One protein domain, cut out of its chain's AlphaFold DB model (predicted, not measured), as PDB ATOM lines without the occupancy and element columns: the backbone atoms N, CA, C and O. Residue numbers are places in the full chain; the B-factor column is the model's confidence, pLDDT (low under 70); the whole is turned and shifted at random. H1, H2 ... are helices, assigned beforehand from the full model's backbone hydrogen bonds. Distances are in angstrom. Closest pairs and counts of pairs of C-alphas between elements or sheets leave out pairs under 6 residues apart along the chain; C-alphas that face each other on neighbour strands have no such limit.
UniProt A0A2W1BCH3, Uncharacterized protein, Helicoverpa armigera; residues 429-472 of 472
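AT A GLANCE: This is residues 429 to 472 of the 472 residues of an uncharacterized protein of Helicoverpa armigera (UniProt A0A2W1BCH3). What shape does the printed part make? It is a small open frame: an unnamed stretch, residues 429 to 441, leads into helix H1, and a link folds back so that the shorter helix H2 begins beside the middle of H1, crosswise to it. What is it built of? The printed part has 44 residues with two named helices, H1 then H2, and no named strand; the class is all helix, though under half of the residues, 20 of 44, are in named elements. How tightly is it drawn together? It is elongated, spanning 30 by 19 by 15 A, and only just compact, close to loose, with a radius of gyration of the C-alphas of 11.0 A.

IN THESE COORDINATES: Where is H1? It holds residues 442 to 454, from C-alpha 442 at (-47.480, 4.002, 37.531), and is 16.9 A long from first to last C-alpha. Where is H2? It holds residues 462 to 468, 10.1 A from first to last C-alpha, and ends at C-alpha 468 at (-47.743, 4.005, 52.450).

HOW THE PARTS SIT: How do H1 and H2 meet? They touch, H1 with residues 446 to 450 alone; their closest C-alphas, those of Asp 447 and Arg 462, are 7.5 A apart. How are they turned? Their lines are about perpendicular, at 88 degrees. What do the backbones show? In H1 and H2 every O i to N i+4 pair is within hydrogen-bond range.

THE WHOLE: How far does it reach? The two C-alphas farthest apart, those of Lys 438 and Glu 459, are 30.5 A apart. Is it continuous? The printed part has no cut, and the link from H1 to H2 is short, with 7 residues. Where is confidence low? The mean pLDDT of the printed part is 71.5; residues 429 to 435, 452 to 453, 456 and 469 to 472 are under 70.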
ATOM      1  N   PRO A 429     -39.650  -3.748  52.943       51.03
ATOM      2  CA  PRO A 429     -39.359  -4.668  51.858       51.03
ATOM      3  C   PRO A 429     -39.385  -3.895  50.539       51.03
ATOM      4  O   PRO A 429     -40.413  -3.351  50.153       51.03
ATOM      5  N   LEU A 430     -38.250  -3.858  49.844       54.56
ATOM      6  CA  LEU A 430     -38.185  -3.308  48.496       54.56
ATOM      7  C   LEU A 430     -38.748  -4.343  47.521       54.56
ATOM      8  O   LEU A 430     -38.241  -5.467  47.437       54.56
ATOM      9  N   ILE A 431     -39.802  -3.967  46.804       56.44
ATOM     10  CA  ILE A 431     -40.418  -4.786  45.763       56.44
ATOM     11  C   ILE A 431     -39.992  -4.199  44.420       56.44
ATOM     12  O   ILE A 431     -40.325  -3.063  44.104       56.44
ATOM     13  N   ALA A 432     -39.243  -4.974  43.636       63.53
ATOM     14  CA  ALA A 432     -38.911  -4.621  42.262       63.53
ATOM     15  C   ALA A 432     -39.914  -5.292  41.318       63.53
ATOM     16  O   ALA A 432     -39.978  -6.523  41.252       63.53
ATOM     17  N   LEU A 433     -40.684  -4.488  40.588       61.91
ATOM     18  CA  LEU A 433     -41.530  -4.970  39.501       61.91
ATOM     19  C   LEU A 433     -40.666  -5.127  38.244       61.91
ATOM     20  O   LEU A 433     -39.902  -4.235  37.884       61.91
ATOM     21  N   THR A 434     -40.739  -6.290  37.595       62.62
ATOM     22  CA  THR A 434     -39.969  -6.590  36.375       62.62
ATOM     23  C   THR A 434     -40.906  -7.116  35.300       62.62
ATOM     24  O   THR A 434     -41.838  -7.849  35.621       62.62
ATOM     25  N   GLY A 435     -40.649  -6.761  34.039       66.50
ATOM     26  CA  GLY A 435     -41.500  -7.162  32.912       66.50
ATOM     27  C   GLY A 435     -42.789  -6.349  32.766       66.50
ATOM     28  O   GLY A 435     -43.728  -6.849  32.161       66.50
ATOM     29  N   VAL A 436     -42.832  -5.137  33.327       72.94
ATOM     30  CA  VAL A 436     -43.869  -4.138  33.031       72.94
ATOM     31  C   VAL A 436     -43.536  -3.504  31.680       72.94
ATOM     32  O   VAL A 436     -42.366  -3.185  31.429       72.94
ATOM     33  N   ASP A 437     -44.530  -3.376  30.802       76.19
ATOM     34  CA  ASP A 437     -44.347  -2.727  29.506       76.19
ATOM     35  C   ASP A 437     -43.967  -1.256  29.705       76.19
ATOM     36  O   ASP A 437     -44.385  -0.603  30.659       76.19
ATOM     37  N   LYS A 438     -43.127  -0.719  28.814       73.19
ATOM     38  CA  LYS A 438     -42.586   0.645  28.968       73.19
ATOM     39  C   LYS A 438     -43.658   1.736  28.972       73.19
ATOM     40  O   LYS A 438     -43.386   2.824  29.466       73.19
ATOM     41  N   ASP A 439     -44.820   1.433  28.408       83.00
ATOM     42  CA  ASP A 439     -45.920   2.375  28.237       83.00
ATOM     43  C   ASP A 439     -46.928   2.311  29.396       83.00
ATOM     44  O   ASP A 439     -47.837   3.135  29.448       83.00
ATOM     45  N   THR A 440     -46.775   1.363  30.332       78.19
ATOM     46  CA  THR A 440     -47.664   1.244  31.492       78.19
ATOM     47  C   THR A 440     -47.360   2.349  32.493       78.19
ATOM     48  O   THR A 440     -46.236   2.481  32.991       78.19
ATOM     49  N   SER A 441     -48.377   3.144  32.808       82.81
ATOM     50  CA  SER A 441     -48.261   4.201  33.801       82.81
ATOM     51  C   SER A 441     -48.180   3.621  35.214       82.81
ATOM     52  O   SER A 441     -48.704   2.551  35.521       82.81
ATOM     53  N   LEU A 442     -47.526   4.354  36.112       76.12
ATOM     54  CA  LEU A 442     -47.480   4.002  37.531       76.12
ATOM     55  C   LEU A 442     -48.889   3.913  38.144       76.12
ATOM     56  O   LEU A 442     -49.135   3.065  38.995       76.12
ATOM     57  N   ASP A 443     -49.794   4.772  37.684       80.12
ATOM     58  CA  ASP A 443     -51.187   4.811  38.116       80.12
ATOM     59  C   ASP A 443     -51.925   3.513  37.777       80.12
ATOM     60  O   ASP A 443     -52.565   2.931  38.650       80.12
ATOM     61  N   GLU A 444     -51.757   3.006  36.553       79.69
ATOM     62  CA  GLU A 444     -52.308   1.709  36.136       79.69
ATOM     63  C   GLU A 444     -51.730   0.561  36.969       79.69
ATOM     64  O   GLU A 444     -52.464  -0.317  37.409       79.69
ATOM     65  N   VAL A 445     -50.427   0.592  37.269       77.56
ATOM     66  CA  VAL A 445     -49.790  -0.427  38.119       77.56
ATOM     67  C   VAL A 445     -50.358  -0.415  39.541       77.56
ATOM     68  O   VAL A 445     -50.532  -1.477  40.140       77.56
ATOM     69  N   LEU A 446     -50.625   0.762  40.111       79.12
ATOM     70  CA  LEU A 446     -51.192   0.887  41.454       79.12
ATOM     71  C   LEU A 446     -52.668   0.478  41.495       79.12
ATOM     72  O   LEU A 446     -53.076  -0.193  42.447       79.12
ATOM     73  N   ASP A 447     -53.440   0.835  40.468       79.50
ATOM     74  CA  ASP A 447     -54.832   0.412  40.318       79.50
ATOM     75  C   ASP A 447     -54.917  -1.120  40.166       79.50
ATOM     76  O   ASP A 447     -55.663  -1.759  40.912       79.50
ATOM     77  N   ASP A 448     -54.062  -1.728  39.337       78.44
ATOM     78  CA  ASP A 448     -53.957  -3.186  39.179       78.44
ATOM     79  C   ASP A 448     -53.518  -3.876  40.479       78.44
ATOM     80  O   ASP A 448     -54.055  -4.916  40.866       78.44
ATOM     81  N   LEU A 449     -52.540  -3.308  41.195       74.00
ATOM     82  CA  LEU A 449     -52.089  -3.842  42.483       74.00
ATOM     83  C   LEU A 449     -53.214  -3.826  43.518       74.00
ATOM     84  O   LEU A 449     -53.347  -4.791  44.283       74.00
ATOM     85  N   LYS A 450     -54.010  -2.753  43.541       74.00
ATOM     86  CA  LYS A 450     -55.175  -2.612  44.414       74.00
ATOM     87  C   LYS A 450     -56.269  -3.604  44.031       74.00
ATOM     88  O   LYS A 450     -56.759  -4.309  44.910       74.00
ATOM     89  N   GLU A 451     -56.625  -3.695  42.754       76.06
ATOM     90  CA  GLU A 451     -57.642  -4.631  42.270       76.06
ATOM     91  C   GLU A 451     -57.230  -6.085  42.534       76.06
ATOM     92  O   GLU A 451     -58.016  -6.883  43.033       76.06
ATOM     93  N   GLN A 452     -55.968  -6.437  42.297       68.81
ATOM     94  CA  GLN A 452     -55.506  -7.809  42.468       68.81
ATOM     95  C   GLN A 452     -55.393  -8.239  43.940       68.81
ATOM     96  O   GLN A 452     -55.609  -9.415  44.247       68.81
ATOM     97  N   ASN A 453     -54.986  -7.335  44.839       65.00
ATOM     98  CA  ASN A 453     -54.566  -7.719  46.192       65.00
ATOM     99  C   ASN A 453     -55.427  -7.136  47.317       65.00
ATOM    100  O   ASN A 453     -55.370  -7.663  48.425       65.00
ATOM    101  N   LEU A 454     -56.185  -6.066  47.065       72.50
ATOM    102  CA  LEU A 454     -56.866  -5.272  48.096       72.50
ATOM    103  C   LEU A 454     -58.348  -5.012  47.770       72.50
ATOM    104  O   LEU A 454     -58.991  -4.205  48.433       72.50
ATOM    105  N   GLN A 455     -58.920  -5.704  46.777       70.88
ATOM    106  CA  GLN A 455     -60.319  -5.531  46.358       70.88
ATOM    107  C   GLN A 455     -61.337  -5.788  47.483       70.88
ATOM    108  O   GLN A 455     -62.386  -5.149  47.517       70.88
ATOM    109  N   GLU A 456     -61.036  -6.710  48.403       66.31
ATOM    110  CA  GLU A 456     -61.906  -7.050  49.541       66.31
ATOM    111  C   GLU A 456     -61.663  -6.166  50.783       66.31
ATOM    112  O   GLU A 456     -62.389  -6.307  51.767       66.31
ATOM    113  N   GLU A 457     -60.689  -5.246  50.747       72.12
ATOM    114  CA  GLU A 457     -60.327  -4.368  51.872       72.12
ATOM    115  C   GLU A 457     -60.607  -2.882  51.549       72.12
ATOM    116  O   GLU A 457     -59.721  -2.149  51.093       72.12
ATOM    117  N   PRO A 458     -61.850  -2.402  51.762       74.06
ATOM    118  CA  PRO A 458     -62.284  -1.055  51.376       74.06
ATOM    119  C   PRO A 458     -61.545   0.085  52.101       74.06
ATOM    120  O   PRO A 458     -61.578   1.229  51.651       74.06
ATOM    121  N   GLU A 459     -60.861  -0.201  53.208       71.62
ATOM    122  CA  GLU A 459     -60.019   0.731  53.960       71.62
ATOM    123  C   GLU A 459     -58.704   1.100  53.255       71.62
ATOM    124  O   GLU A 459     -58.034   2.059  53.662       71.62
ATOM    125  N   TRP A 460     -58.308   0.347  52.225       74.06
ATOM    126  CA  TRP A 460     -57.129   0.614  51.407       74.06
ATOM    127  C   TRP A 460     -57.510   1.428  50.170       74.06
ATOM    128  O   TRP A 460     -57.593   0.933  49.045       74.06
ATOM    129  N   THR A 461     -57.755   2.723  50.388       79.94
ATOM    130  CA  THR A 461     -58.001   3.668  49.292       79.94
ATOM    131  C   THR A 461     -56.730   3.919  48.482       79.94
ATOM    132  O   THR A 461     -55.616   3.647  48.934       79.94
ATOM    133  N   ARG A 462     -56.892   4.454  47.266       73.81
ATOM    134  CA  ARG A 462     -55.759   4.757  46.384       73.81
ATOM    135  C   ARG A 462     -54.800   5.754  47.038       73.81
ATOM    136  O   ARG A 462     -53.600   5.508  47.066       73.81
ATOM    137  N   GLU A 463     -55.339   6.789  47.683       77.75
ATOM    138  CA  GLU A 463     -54.520   7.797  48.367       77.75
ATOM    139  C   GLU A 463     -53.729   7.196  49.538       77.75
ATOM    140  O   GLU A 463     -52.620   7.629  49.852       77.75
ATOM    141  N   ARG A 464     -54.287   6.175  50.199       79.38
ATOM    142  CA  ARG A 464     -53.600   5.468  51.281       79.38
ATOM    143  C   ARG A 464     -52.472   4.588  50.751       79.38
ATOM    144  O   ARG A 464     -51.407   4.562  51.361       79.38
ATOM    145  N   ILE A 465     -52.685   3.896  49.632       74.44
ATOM    146  CA  ILE A 465     -51.649   3.081  48.983       74.44
ATOM    147  C   ILE A 465     -50.484   3.975  48.553       74.44
ATOM    148  O   ILE A 465     -49.352   3.690  48.921       74.44
ATOM    149  N   GLU A 466     -50.753   5.089  47.871       73.44
ATOM    150  CA  GLU A 466     -49.721   6.052  47.453       73.44
ATOM    151  C   GLU A 466     -48.934   6.630  48.639       73.44
ATOM    152  O   GLU A 466     -47.728   6.849  48.549       73.44
ATOM    153  N   LYS A 467     -49.594   6.843  49.784       75.62
ATOM    154  CA  LYS A 467     -48.950   7.361  50.998       75.62
ATOM    155  C   LYS A 467     -48.043   6.339  51.691       75.62
ATOM    156  O   LYS A 467     -46.992   6.710  52.213       75.62
ATOM    157  N   GLU A 468     -48.467   5.080  51.754       72.62
ATOM    158  CA  GLU A 468     -47.743   4.005  52.450       72.62
ATOM    159  C   GLU A 468     -46.662   3.356  51.561       72.62
ATOM    160  O   GLU A 468     -45.701   2.766  52.063       72.62
ATOM    161  N   LEU A 469     -46.786   3.484  50.238       66.50
ATOM    162  CA  LEU A 469     -45.889   2.891  49.252       66.50
ATOM    163  C   LEU A 469     -44.837   3.919  48.812       66.50
ATOM    164  O   LEU A 469     -45.090   4.811  48.011       66.50
ATOM    165  N   ARG A 470     -43.614   3.792  49.338       62.94
ATOM    166  CA  ARG A 470     -42.475   4.605  48.886       62.94
ATOM    167  C   ARG A 470     -41.902   4.051  47.588       62.94
ATOM    168  O   ARG A 470     -41.294   2.983  47.584       62.94
ATOM    169  N   LEU A 471     -42.066   4.815  46.515       61.25
ATOM    170  CA  LEU A 471     -41.434   4.565  45.224       61.25
ATOM    171  C   LEU A 471     -40.001   5.108  45.252       61.25
ATOM    172  O   LEU A 471     -39.769   6.218  45.737       61.25
ATOM    173  N   LEU A 472     -39.051   4.298  44.784       55.84
ATOM    174  CA  LEU A 472     -37.628   4.638  44.685       55.84
ATOM    175  C   LEU A 472     -37.191   4.739  43.230       55.84
ATOM    176  O   LEU A 472     -37.654   3.889  42.434       55.84
TER     177      LEU A 472